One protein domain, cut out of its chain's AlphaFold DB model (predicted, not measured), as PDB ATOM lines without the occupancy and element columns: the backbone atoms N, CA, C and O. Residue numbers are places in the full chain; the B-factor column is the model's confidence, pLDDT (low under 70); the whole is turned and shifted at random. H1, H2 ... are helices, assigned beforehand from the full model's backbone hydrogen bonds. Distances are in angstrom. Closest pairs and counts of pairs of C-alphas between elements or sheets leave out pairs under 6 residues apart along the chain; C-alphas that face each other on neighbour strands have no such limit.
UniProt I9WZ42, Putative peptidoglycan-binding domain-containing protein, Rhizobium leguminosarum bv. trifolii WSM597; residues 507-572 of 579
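This is residues 507 to 572 of the 579 residues of the protein "Putative peptidoglycan-binding domain-containing protein" of Rhizobium leguminosarum bv. trifolii WSM597 (UniProt I9WZ42). Look first for H4, the longest helix, along one side; next to it H1 and H3 run side by side, and H2 packs on H3. The printed part has 66 residues with four named helices, H1 to H4, all helix. It is compact, with a radius of gyration of the C-alphas of 11.3 A, spanning 31 by 28 by 22 A.

Residues 558 to 562 of H4, residues 555 to 571, only just touch H3, residues 543 to 549, with 3 pairs of C-alphas within 8 A, in a helical hairpin. H1, residues 514 to 525, touches H3 with residues 515 to 520 alone, closest at C-alphas 516 and 544. H2, residues 531 to 538, touches H3 at a steep tilt of 55 degrees, closest at C-alphas 537 and 546. In H1 to H4 every O i to N i+4 pair is within hydrogen-bond range.

Find C-alpha 555 at (195.123, 261.887, 228.182); H4 runs 24.5 A from there to C-alpha 571 at (172.458, 263.496, 219.151).

The printed part has no cut; no printed residue is under pLDDT 70.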
ATOM      1  N   ALA A 507     194.295 250.235 203.953       94.19
ATOM      2  CA  ALA A 507     193.322 249.442 203.193       94.19
ATOM      3  C   ALA A 507     192.060 249.046 203.987       94.19
ATOM      4  O   ALA A 507     190.994 248.868 203.406       94.19
ATOM      5  N   GLN A 508     192.165 248.916 205.314       94.62
ATOM      6  CA  GLN A 508     191.038 248.624 206.205       94.62
ATOM      7  C   GLN A 508     190.072 249.811 206.358       94.62
ATOM      8  O   GLN A 508     188.948 249.632 206.822       94.62
ATOM      9  N   PHE A 509     190.504 251.026 206.019       96.69
ATOM     10  CA  PHE A 509     189.720 252.238 206.201       96.69
ATOM     11  C   PHE A 509     188.998 252.635 204.909       96.69
ATOM     12  O   PHE A 509     189.612 253.077 203.943       96.69
ATOM     13  N   ASN A 510     187.668 252.530 204.916       92.75
ATOM     14  CA  ASN A 510     186.809 252.865 203.773       92.75
ATOM     15  C   ASN A 510     185.969 254.147 203.975       92.75
ATOM     16  O   ASN A 510     185.321 254.599 203.035       92.75
ATOM     17  N   GLY A 511     185.987 254.744 205.172       93.25
ATOM     18  CA  GLY A 511     185.223 255.954 205.505       93.25
ATOM     19  C   GLY A 511     183.744 255.745 205.863       93.25
ATOM     20  O   GLY A 511     183.046 256.734 206.072       93.25
ATOM     21  N   SER A 512     183.255 254.500 205.963       93.75
ATOM     22  CA  SER A 512     181.842 254.219 206.277       93.75
ATOM     23  C   SER A 512     181.461 254.483 207.733       93.75
ATOM     24  O   SER A 512     180.308 254.802 208.014       93.75
ATOM     25  N   ASP A 513     182.413 254.360 208.660       95.50
ATOM     26  CA  ASP A 513     182.212 254.691 210.069       95.50
ATOM     27  C   ASP A 513     182.824 256.060 210.385       95.50
ATOM     28  O   ASP A 513     184.049 256.218 210.480       95.50
ATOM     29  N   TRP A 514     181.960 257.061 210.578       96.81
ATOM     30  CA  TRP A 514     182.387 258.422 210.894       96.81
ATOM     31  C   TRP A 514     183.168 258.505 212.214       96.81
ATOM     32  O   TRP A 514     184.008 259.390 212.350       96.81
ATOM     33  N   ARG A 515     182.954 257.589 213.171       96.81
ATOM     34  CA  ARG A 515     183.662 257.577 214.467       96.81
ATOM     35  C   ARG A 515     185.119 257.170 214.275       96.81
ATOM     36  O   ARG A 515     186.018 257.802 214.827       96.81
ATOM     37  N   ILE A 516     185.354 256.154 213.440       96.88
ATOM     38  CA  ILE A 516     186.703 255.730 213.035       96.88
ATOM     39  C   ILE A 516     187.391 256.863 212.274       96.88
ATOM     40  O   ILE A 516     188.519 257.236 212.598       96.88
ATOM     41  N   ALA A 517     186.696 257.441 211.291       97.38
ATOM     42  CA  ALA A 517     187.203 258.561 210.509       97.38
ATOM     43  C   ALA A 517     187.605 259.756 211.385       97.38
ATOM     44  O   ALA A 517     188.652 260.364 211.164       97.38
ATOM     45  N   LEU A 518     186.798 260.076 212.398       96.94
ATOM     46  CA  LEU A 518     187.052 261.187 213.304       96.94
ATOM     47  C   LEU A 518     188.307 260.957 214.143       96.94
ATOM     48  O   LEU A 518     189.139 261.856 214.251       96.94
ATOM     49  N   TRP A 519     188.482 259.749 214.688       96.50
ATOM     50  CA  TRP A 519     189.712 259.400 215.396       96.50
ATOM     51  C   TRP A 519     190.936 259.504 214.495       96.50
ATOM     52  O   TRP A 519     191.941 260.075 214.908       96.50
ATOM     53  N   ILE A 520     190.852 259.004 213.261       96.88
ATOM     54  CA  ILE A 520     191.944 259.107 212.284       96.88
ATOM     55  C   ILE A 520     192.301 260.575 212.025       96.88
ATOM     56  O   ILE A 520     193.476 260.936 212.097       96.88
ATOM     57  N   VAL A 521     191.306 261.435 211.784       96.00
ATOM     58  CA  VAL A 521     191.530 262.872 211.573       96.00
ATOM     59  C   VAL A 521     192.158 263.518 212.802       96.00
ATOM     60  O   VAL A 521     193.154 264.217 212.656       96.00
ATOM     61  N   ASP A 522     191.650 263.258 214.008       94.06
ATOM     62  CA  ASP A 522     192.212 263.824 215.239       94.06
ATOM     63  C   ASP A 522     193.660 263.369 215.503       94.06
ATOM     64  O   ASP A 522     194.505 264.170 215.909       94.06
ATOM     65  N   ILE A 523     193.967 262.092 215.249       94.50
ATOM     66  CA  ILE A 523     195.316 261.529 215.396       94.50
ATOM     67  C   ILE A 523     196.285 262.209 214.430       94.50
ATOM     68  O   ILE A 523     197.364 262.635 214.849       94.50
ATOM     69  N   LEU A 524     195.917 262.293 213.149       93.38
ATOM     70  CA  LEU A 524     196.796 262.806 212.102       93.38
ATOM     71  C   LEU A 524     196.939 264.327 212.164       93.38
ATOM     72  O   LEU A 524     198.048 264.826 211.996       93.38
ATOM     73  N   TYR A 525     195.859 265.056 212.463       90.50
ATOM     74  CA  TYR A 525     195.875 266.517 212.583       90.50
ATOM     75  C   TYR A 525     196.888 266.990 213.632       90.50
ATOM     76  O   TYR A 525     197.615 267.951 213.407       90.50
ATOM     77  N   GLN A 526     196.991 266.263 214.745       83.38
ATOM     78  CA  GLN A 526     197.942 266.552 215.819       83.38
ATOM     79  C   GLN A 526     199.279 265.808 215.701       83.38
ATOM     80  O   GLN A 526     200.150 265.962 216.556       83.38
ATOM     81  N   GLY A 527     199.446 264.948 214.691       86.62
ATOM     82  CA  GLY A 527     200.634 264.106 214.554       86.62
ATOM     83  C   GLY A 527     200.853 263.138 215.728       86.62
ATOM     84  O   GLY A 527     201.994 262.804 216.040       86.62
ATOM     85  N   ARG A 528     199.782 262.684 216.401       89.31
ATOM     86  CA  ARG A 528     199.852 261.771 217.567       89.31
ATOM     87  C   ARG A 528     200.131 260.316 217.191       89.31
ATOM     88  O   ARG A 528     200.377 259.492 218.070       89.31
ATOM     89  N   GLY A 529     200.058 259.984 215.907       90.94
ATOM     90  CA  GLY A 529     200.227 258.629 215.406       90.94
ATOM     91  C   GLY A 529     200.550 258.599 213.921       90.94
ATOM     92  O   GLY A 529     200.505 259.613 213.229       90.94
ATOM     93  N   THR A 530     200.892 257.408 213.442       94.69
ATOM     94  CA  THR A 530     201.259 257.150 212.046       94.69
ATOM     95  C   THR A 530     200.196 256.294 211.364       94.69
ATOM     96  O   THR A 530     199.419 255.609 212.034       94.69
ATOM     97  N   PHE A 531     200.205 256.241 210.029       96.69
ATOM     98  CA  PHE A 531     199.363 255.292 209.289       96.69
ATOM     99  C   PHE A 531     199.611 253.836 209.706       96.69
ATOM    100  O   PHE A 531     198.680 253.039 209.717       96.69
ATOM    101  N   THR A 532     200.837 253.491 210.111       96.12
ATOM    102  CA  THR A 532     201.152 252.166 210.663       96.12
ATOM    103  C   THR A 532     200.415 251.916 211.976       96.12
ATOM    104  O   THR A 532     199.777 250.878 212.111       96.12
ATOM    105  N   ALA A 533     200.439 252.870 212.913       95.88
ATOM    106  CA  ALA A 533     199.711 252.743 214.176       95.88
ATOM    107  C   ALA A 533     198.194 252.635 213.953       95.88
ATOM    108  O   ALA A 533     197.536 251.798 214.564       95.88
ATOM    109  N   ILE A 534     197.654 253.433 213.024       97.50
ATOM    110  CA  ILE A 534     196.239 253.381 212.631       97.50
ATOM    111  C   ILE A 534     195.896 252.007 212.050       97.50
ATOM    112  O   ILE A 534     194.914 251.398 212.462       97.50
ATOM    113  N   ARG A 535     196.726 251.471 211.146       97.50
ATOM    114  CA  ARG A 535     196.539 250.133 210.570       97.50
ATOM    115  C   ARG A 535     196.509 249.052 211.648       97.50
ATOM    116  O   ARG A 535     195.616 248.214 211.640       97.50
ATOM    117  N   SER A 536     197.451 249.096 212.589       96.75
ATOM    118  CA  SER A 536     197.500 248.156 213.713       96.75
ATOM    119  C   SER A 536     196.264 248.245 214.607       96.75
ATOM    120  O   SER A 536     195.777 247.206 215.050       96.75
ATOM    121  N   ALA A 537     195.743 249.453 214.845       97.44
ATOM    122  CA  ALA A 537     194.522 249.663 215.618       97.44
ATOM    123  C   ALA A 537     193.277 249.132 214.894       97.44
ATOM    124  O   ALA A 537     192.460 248.455 215.509       97.44
ATOM    125  N   LEU A 538     193.161 249.357 213.580       97.56
ATOM    126  CA  LEU A 538     192.040 248.853 212.778       97.56
ATOM    127  C   LEU A 538     192.004 247.325 212.640       97.56
ATOM    128  O   LEU A 538     190.978 246.775 212.255       97.56
ATOM    129  N   SER A 539     193.105 246.638 212.948       96.56
ATOM    130  CA  SER A 539     193.171 245.175 212.981       96.56
ATOM    131  C   SER A 539     192.855 244.565 214.351       96.56
ATOM    132  O   SER A 539     192.876 243.343 214.475       96.56
ATOM    133  N   GLN A 540     192.585 245.377 215.377       96.94
ATOM    134  CA  GLN A 540     192.176 244.880 216.695       96.94
ATOM    135  C   GLN A 540     190.696 244.479 216.712       96.94
ATOM    136  O   GLN A 540     189.915 244.894 215.858       96.94
ATOM    137  N   SER A 541     190.301 243.703 217.726       96.25
ATOM    138  CA  SER A 541     188.902 243.309 217.946       96.25
ATOM    139  C   SER A 541     187.976 244.494 218.239       96.25
ATOM    140  O   SER A 541     186.800 244.440 217.893       96.25
ATOM    141  N   ASP A 542     188.510 245.566 218.833       96.62
ATOM    142  CA  ASP A 542     187.822 246.845 219.032       96.62
ATOM    143  C   ASP A 542     188.652 247.999 218.433       96.62
ATOM    144  O   ASP A 542     189.489 248.605 219.118       96.62
ATOM    145  N   PRO A 543     188.448 248.310 217.137       96.31
ATOM    146  CA  PRO A 543     189.161 249.385 216.456       96.31
ATOM    147  C   PRO A 543     188.971 250.767 217.083       96.31
ATOM    148  O   PRO A 543     189.907 251.565 217.091       96.31
ATOM    149  N   LEU A 544     187.781 251.077 217.612       95.06
ATOM    150  CA  LEU A 544     187.498 252.392 218.193       95.06
ATOM    151  C   LEU A 544     188.241 252.579 219.513       95.06
ATOM    152  O   LEU A 544     188.863 253.628 219.713       95.06
ATOM    153  N   ALA A 545     188.232 251.567 220.383       94.88
ATOM    154  CA  ALA A 545     189.033 251.594 221.600       94.88
ATOM    155  C   ALA A 545     190.526 251.712 221.264       94.88
ATOM    156  O   ALA A 545     191.198 252.602 221.788       94.88
ATOM    157  N   ALA A 546     191.028 250.900 220.329       96.38
ATOM    158  CA  ALA A 546     192.438 250.910 219.942       96.38
ATOM    159  C   ALA A 546     192.888 252.257 219.345       96.38
ATOM    160  O   ALA A 546     193.936 252.780 219.726       96.38
ATOM    161  N   LEU A 547     192.091 252.858 218.454       96.44
ATOM    162  CA  LEU A 547     192.374 254.184 217.893       96.44
ATOM    163  C   LEU A 547     192.370 255.264 218.974       96.44
ATOM    164  O   LEU A 547     193.255 256.123 218.987       96.44
ATOM    165  N   SER A 548     191.410 255.201 219.902       93.88
ATOM    166  CA  SER A 548     191.329 256.163 221.000       93.88
ATOM    167  C   SER A 548     192.569 256.135 221.892       93.88
ATOM    168  O   SER A 548     192.899 257.154 222.487       93.88
ATOM    169  N   GLU A 549     193.305 255.021 221.937       93.69
ATOM    170  CA  GLU A 549     194.512 254.877 222.752       93.69
ATOM    171  C   GLU A 549     195.806 255.383 222.085       93.69
ATOM    172  O   GLU A 549     196.810 255.600 222.771       93.69
ATOM    173  N   ILE A 550     195.798 255.658 220.775       91.81
ATOM    174  CA  ILE A 550     196.977 256.165 220.056       91.81
ATOM    175  C   ILE A 550     197.415 257.519 220.635       91.81
ATOM    176  O   ILE A 550     196.595 258.412 220.851       91.81
ATOM    177  N   GLY A 551     198.724 257.689 220.867       80.38
ATOM    178  CA  GLY A 551     199.315 258.912 221.425       80.38
ATOM    179  C   GLY A 551     199.158 259.042 222.944       80.38
ATOM    180  O   GLY A 551     198.804 260.114 223.425       80.38
ATOM    181  N   GLY A 552     199.384 257.960 223.699       73.69
ATOM    182  CA  GLY A 552     199.065 257.797 225.129       73.69
ATOM    183  C   GLY A 552     199.382 258.956 226.095       73.69
ATOM    184  O   GLY A 552     198.681 259.100 227.098       73.69
ATOM    185  N   SER A 553     200.342 259.833 225.786       76.88
ATOM    186  CA  SER A 553     200.660 261.044 226.564       76.88
ATOM    187  C   SER A 553     199.565 262.128 226.546       76.88
ATOM    188  O   SER A 553     199.525 262.971 227.437       76.88
ATOM    189  N   TYR A 554     198.616 262.094 225.603       82.81
ATOM    190  CA  TYR A 554     197.573 263.122 225.426       82.81
ATOM    191  C   TYR A 554     196.246 262.787 226.142       82.81
ATOM    192  O   TYR A 554     195.170 262.837 225.542       82.81
ATOM    193  N   LYS A 555     196.289 262.406 227.427       87.25
ATOM    194  CA  LYS A 555     195.123 261.887 228.182       87.25
ATOM    195  C   LYS A 555     193.887 262.804 228.148       87.25
ATOM    196  O   LYS A 555     192.803 262.347 227.786       87.25
ATOM    197  N   GLU A 556     194.040 264.092 228.461       88.25
ATOM    198  CA  GLU A 556     192.907 265.038 228.510       88.25
ATOM    199  C   GLU A 556     192.295 265.313 227.133       88.25
ATOM    200  O   GLU A 556     191.075 265.449 226.991       88.25
ATOM    201  N   ARG A 557     193.130 265.330 226.089       90.75
ATOM    202  CA  ARG A 557     192.664 265.461 224.708       90.75
ATOM    203  C   ARG A 557     191.779 264.277 224.331       90.75
ATOM    204  O   ARG A 557     190.648 264.466 223.896       90.75
ATOM    205  N   ARG A 558     192.273 263.058 224.565       92.31
ATOM    206  CA  ARG A 558     191.551 261.814 224.266       92.31
ATOM    207  C   ARG A 558     190.219 261.747 225.001       92.31
ATOM    208  O   ARG A 558     189.206 261.410 224.395       92.31
ATOM    209  N   LYS A 559     190.197 262.147 226.276       93.19
ATOM    210  CA  LYS A 559     188.963 262.273 227.061       93.19
ATOM    211  C   LYS A 559     187.977 263.253 226.419       93.19
ATOM    212  O   LYS A 559     186.799 262.926 226.297       93.19
ATOM    213  N   THR A 560     188.456 264.420 225.984       94.06
ATOM    214  CA  THR A 560     187.630 265.448 225.326       94.06
ATOM    215  C   THR A 560     187.019 264.919 224.028       94.06
ATOM    216  O   THR A 560     185.804 264.982 223.860       94.06
ATOM    217  N   VAL A 561     187.839 264.330 223.153       94.94
ATOM    218  CA  VAL A 561     187.391 263.770 221.868       94.94
ATOM    219  C   VAL A 561     186.397 262.628 222.085       94.94
ATOM    220  O   VAL A 561     185.322 262.640 221.497       94.94
ATOM    221  N   LYS A 562     186.700 261.689 222.990       95.19
ATOM    222  CA  LYS A 562     185.814 260.564 223.330       95.19
ATOM    223  C   LYS A 562     184.452 261.034 223.844       95.19
ATOM    224  O   LYS A 562     183.427 260.520 223.407       95.19
ATOM    225  N   THR A 563     184.445 262.016 224.746       96.44
ATOM    226  CA  THR A 563     183.204 262.585 225.298       96.44
ATOM    227  C   THR A 563     182.367 263.235 224.200       96.44
ATOM    228  O   THR A 563     181.154 263.051 224.156       96.44
ATOM    229  N   ASP A 564     183.005 263.973 223.290       96.38
ATOM    230  CA  ASP A 564     182.274 264.681 222.244       96.38
ATOM    231  C   ASP A 564     181.784 263.762 221.117       96.38
ATOM    232  O   ASP A 564     180.703 264.004 220.586       96.38
ATOM    233  N   ILE A 565     182.513 262.681 220.801       96.38
ATOM    234  CA  ILE A 565     182.032 261.607 219.914       96.38
ATOM    235  C   ILE A 565     180.765 260.973 220.494       96.38
ATOM    236  O   ILE A 565     179.772 260.863 219.782       96.38
ATOM    237  N   ALA A 566     180.773 260.608 221.781       96.62
ATOM    238  CA  ALA A 566     179.600 260.023 222.432       96.62
ATOM    239  C   ALA A 566     178.395 260.980 222.408       96.62
ATOM    240  O   ALA A 566     177.267 260.548 222.182       96.62
ATOM    241  N   ALA A 567     178.628 262.287 222.575       97.25
ATOM    242  CA  ALA A 567     177.579 263.294 222.438       97.25
ATOM    243  C   ALA A 567     177.031 263.372 221.000       97.25
ATOM    244  O   ALA A 567     175.822 263.370 220.813       97.25
ATOM    245  N   LEU A 568     177.894 263.385 219.975       97.19
ATOM    246  CA  LEU A 568     177.461 263.376 218.567       97.19
ATOM    247  C   LEU A 568     176.662 262.117 218.199       97.19
ATOM    248  O   LEU A 568     175.750 262.190 217.375       97.19
ATOM    249  N   GLU A 569     177.016 260.975 218.789       96.19
ATOM    250  CA  GLU A 569     176.307 259.706 218.614       96.19
ATOM    251  C   GLU A 569     174.924 259.743 219.272       96.19
ATOM    252  O   GLU A 569     173.937 259.408 218.619       96.19
ATOM    253  N   ALA A 570     174.834 260.234 220.513       97.25
ATOM    254  CA  ALA A 570     173.561 260.426 221.208       97.25
ATOM    255  C   ALA A 570     172.635 261.418 220.479       97.25
ATOM    256  O   ALA A 570     171.431 261.186 220.395       97.25
ATOM    257  N   ASP A 571     173.201 262.485 219.908       95.94
ATOM    258  CA  ASP A 571     172.458 263.496 219.151       95.94
ATOM    259  C   ASP A 571     171.980 262.978 217.774       95.94
ATOM    260  O   ASP A 571     171.098 263.572 217.153       95.94
ATOM    261  N   GLY A 572     172.586 261.912 217.235       96.44
ATOM    262  CA  GLY A 572     172.251 261.345 215.920       96.44
ATOM    263  C   GLY A 572     172.569 262.244 214.713       96.44
ATOM    264  O   GLY A 572     172.220 261.918 213.576       96.44
TER     265      GLY A 572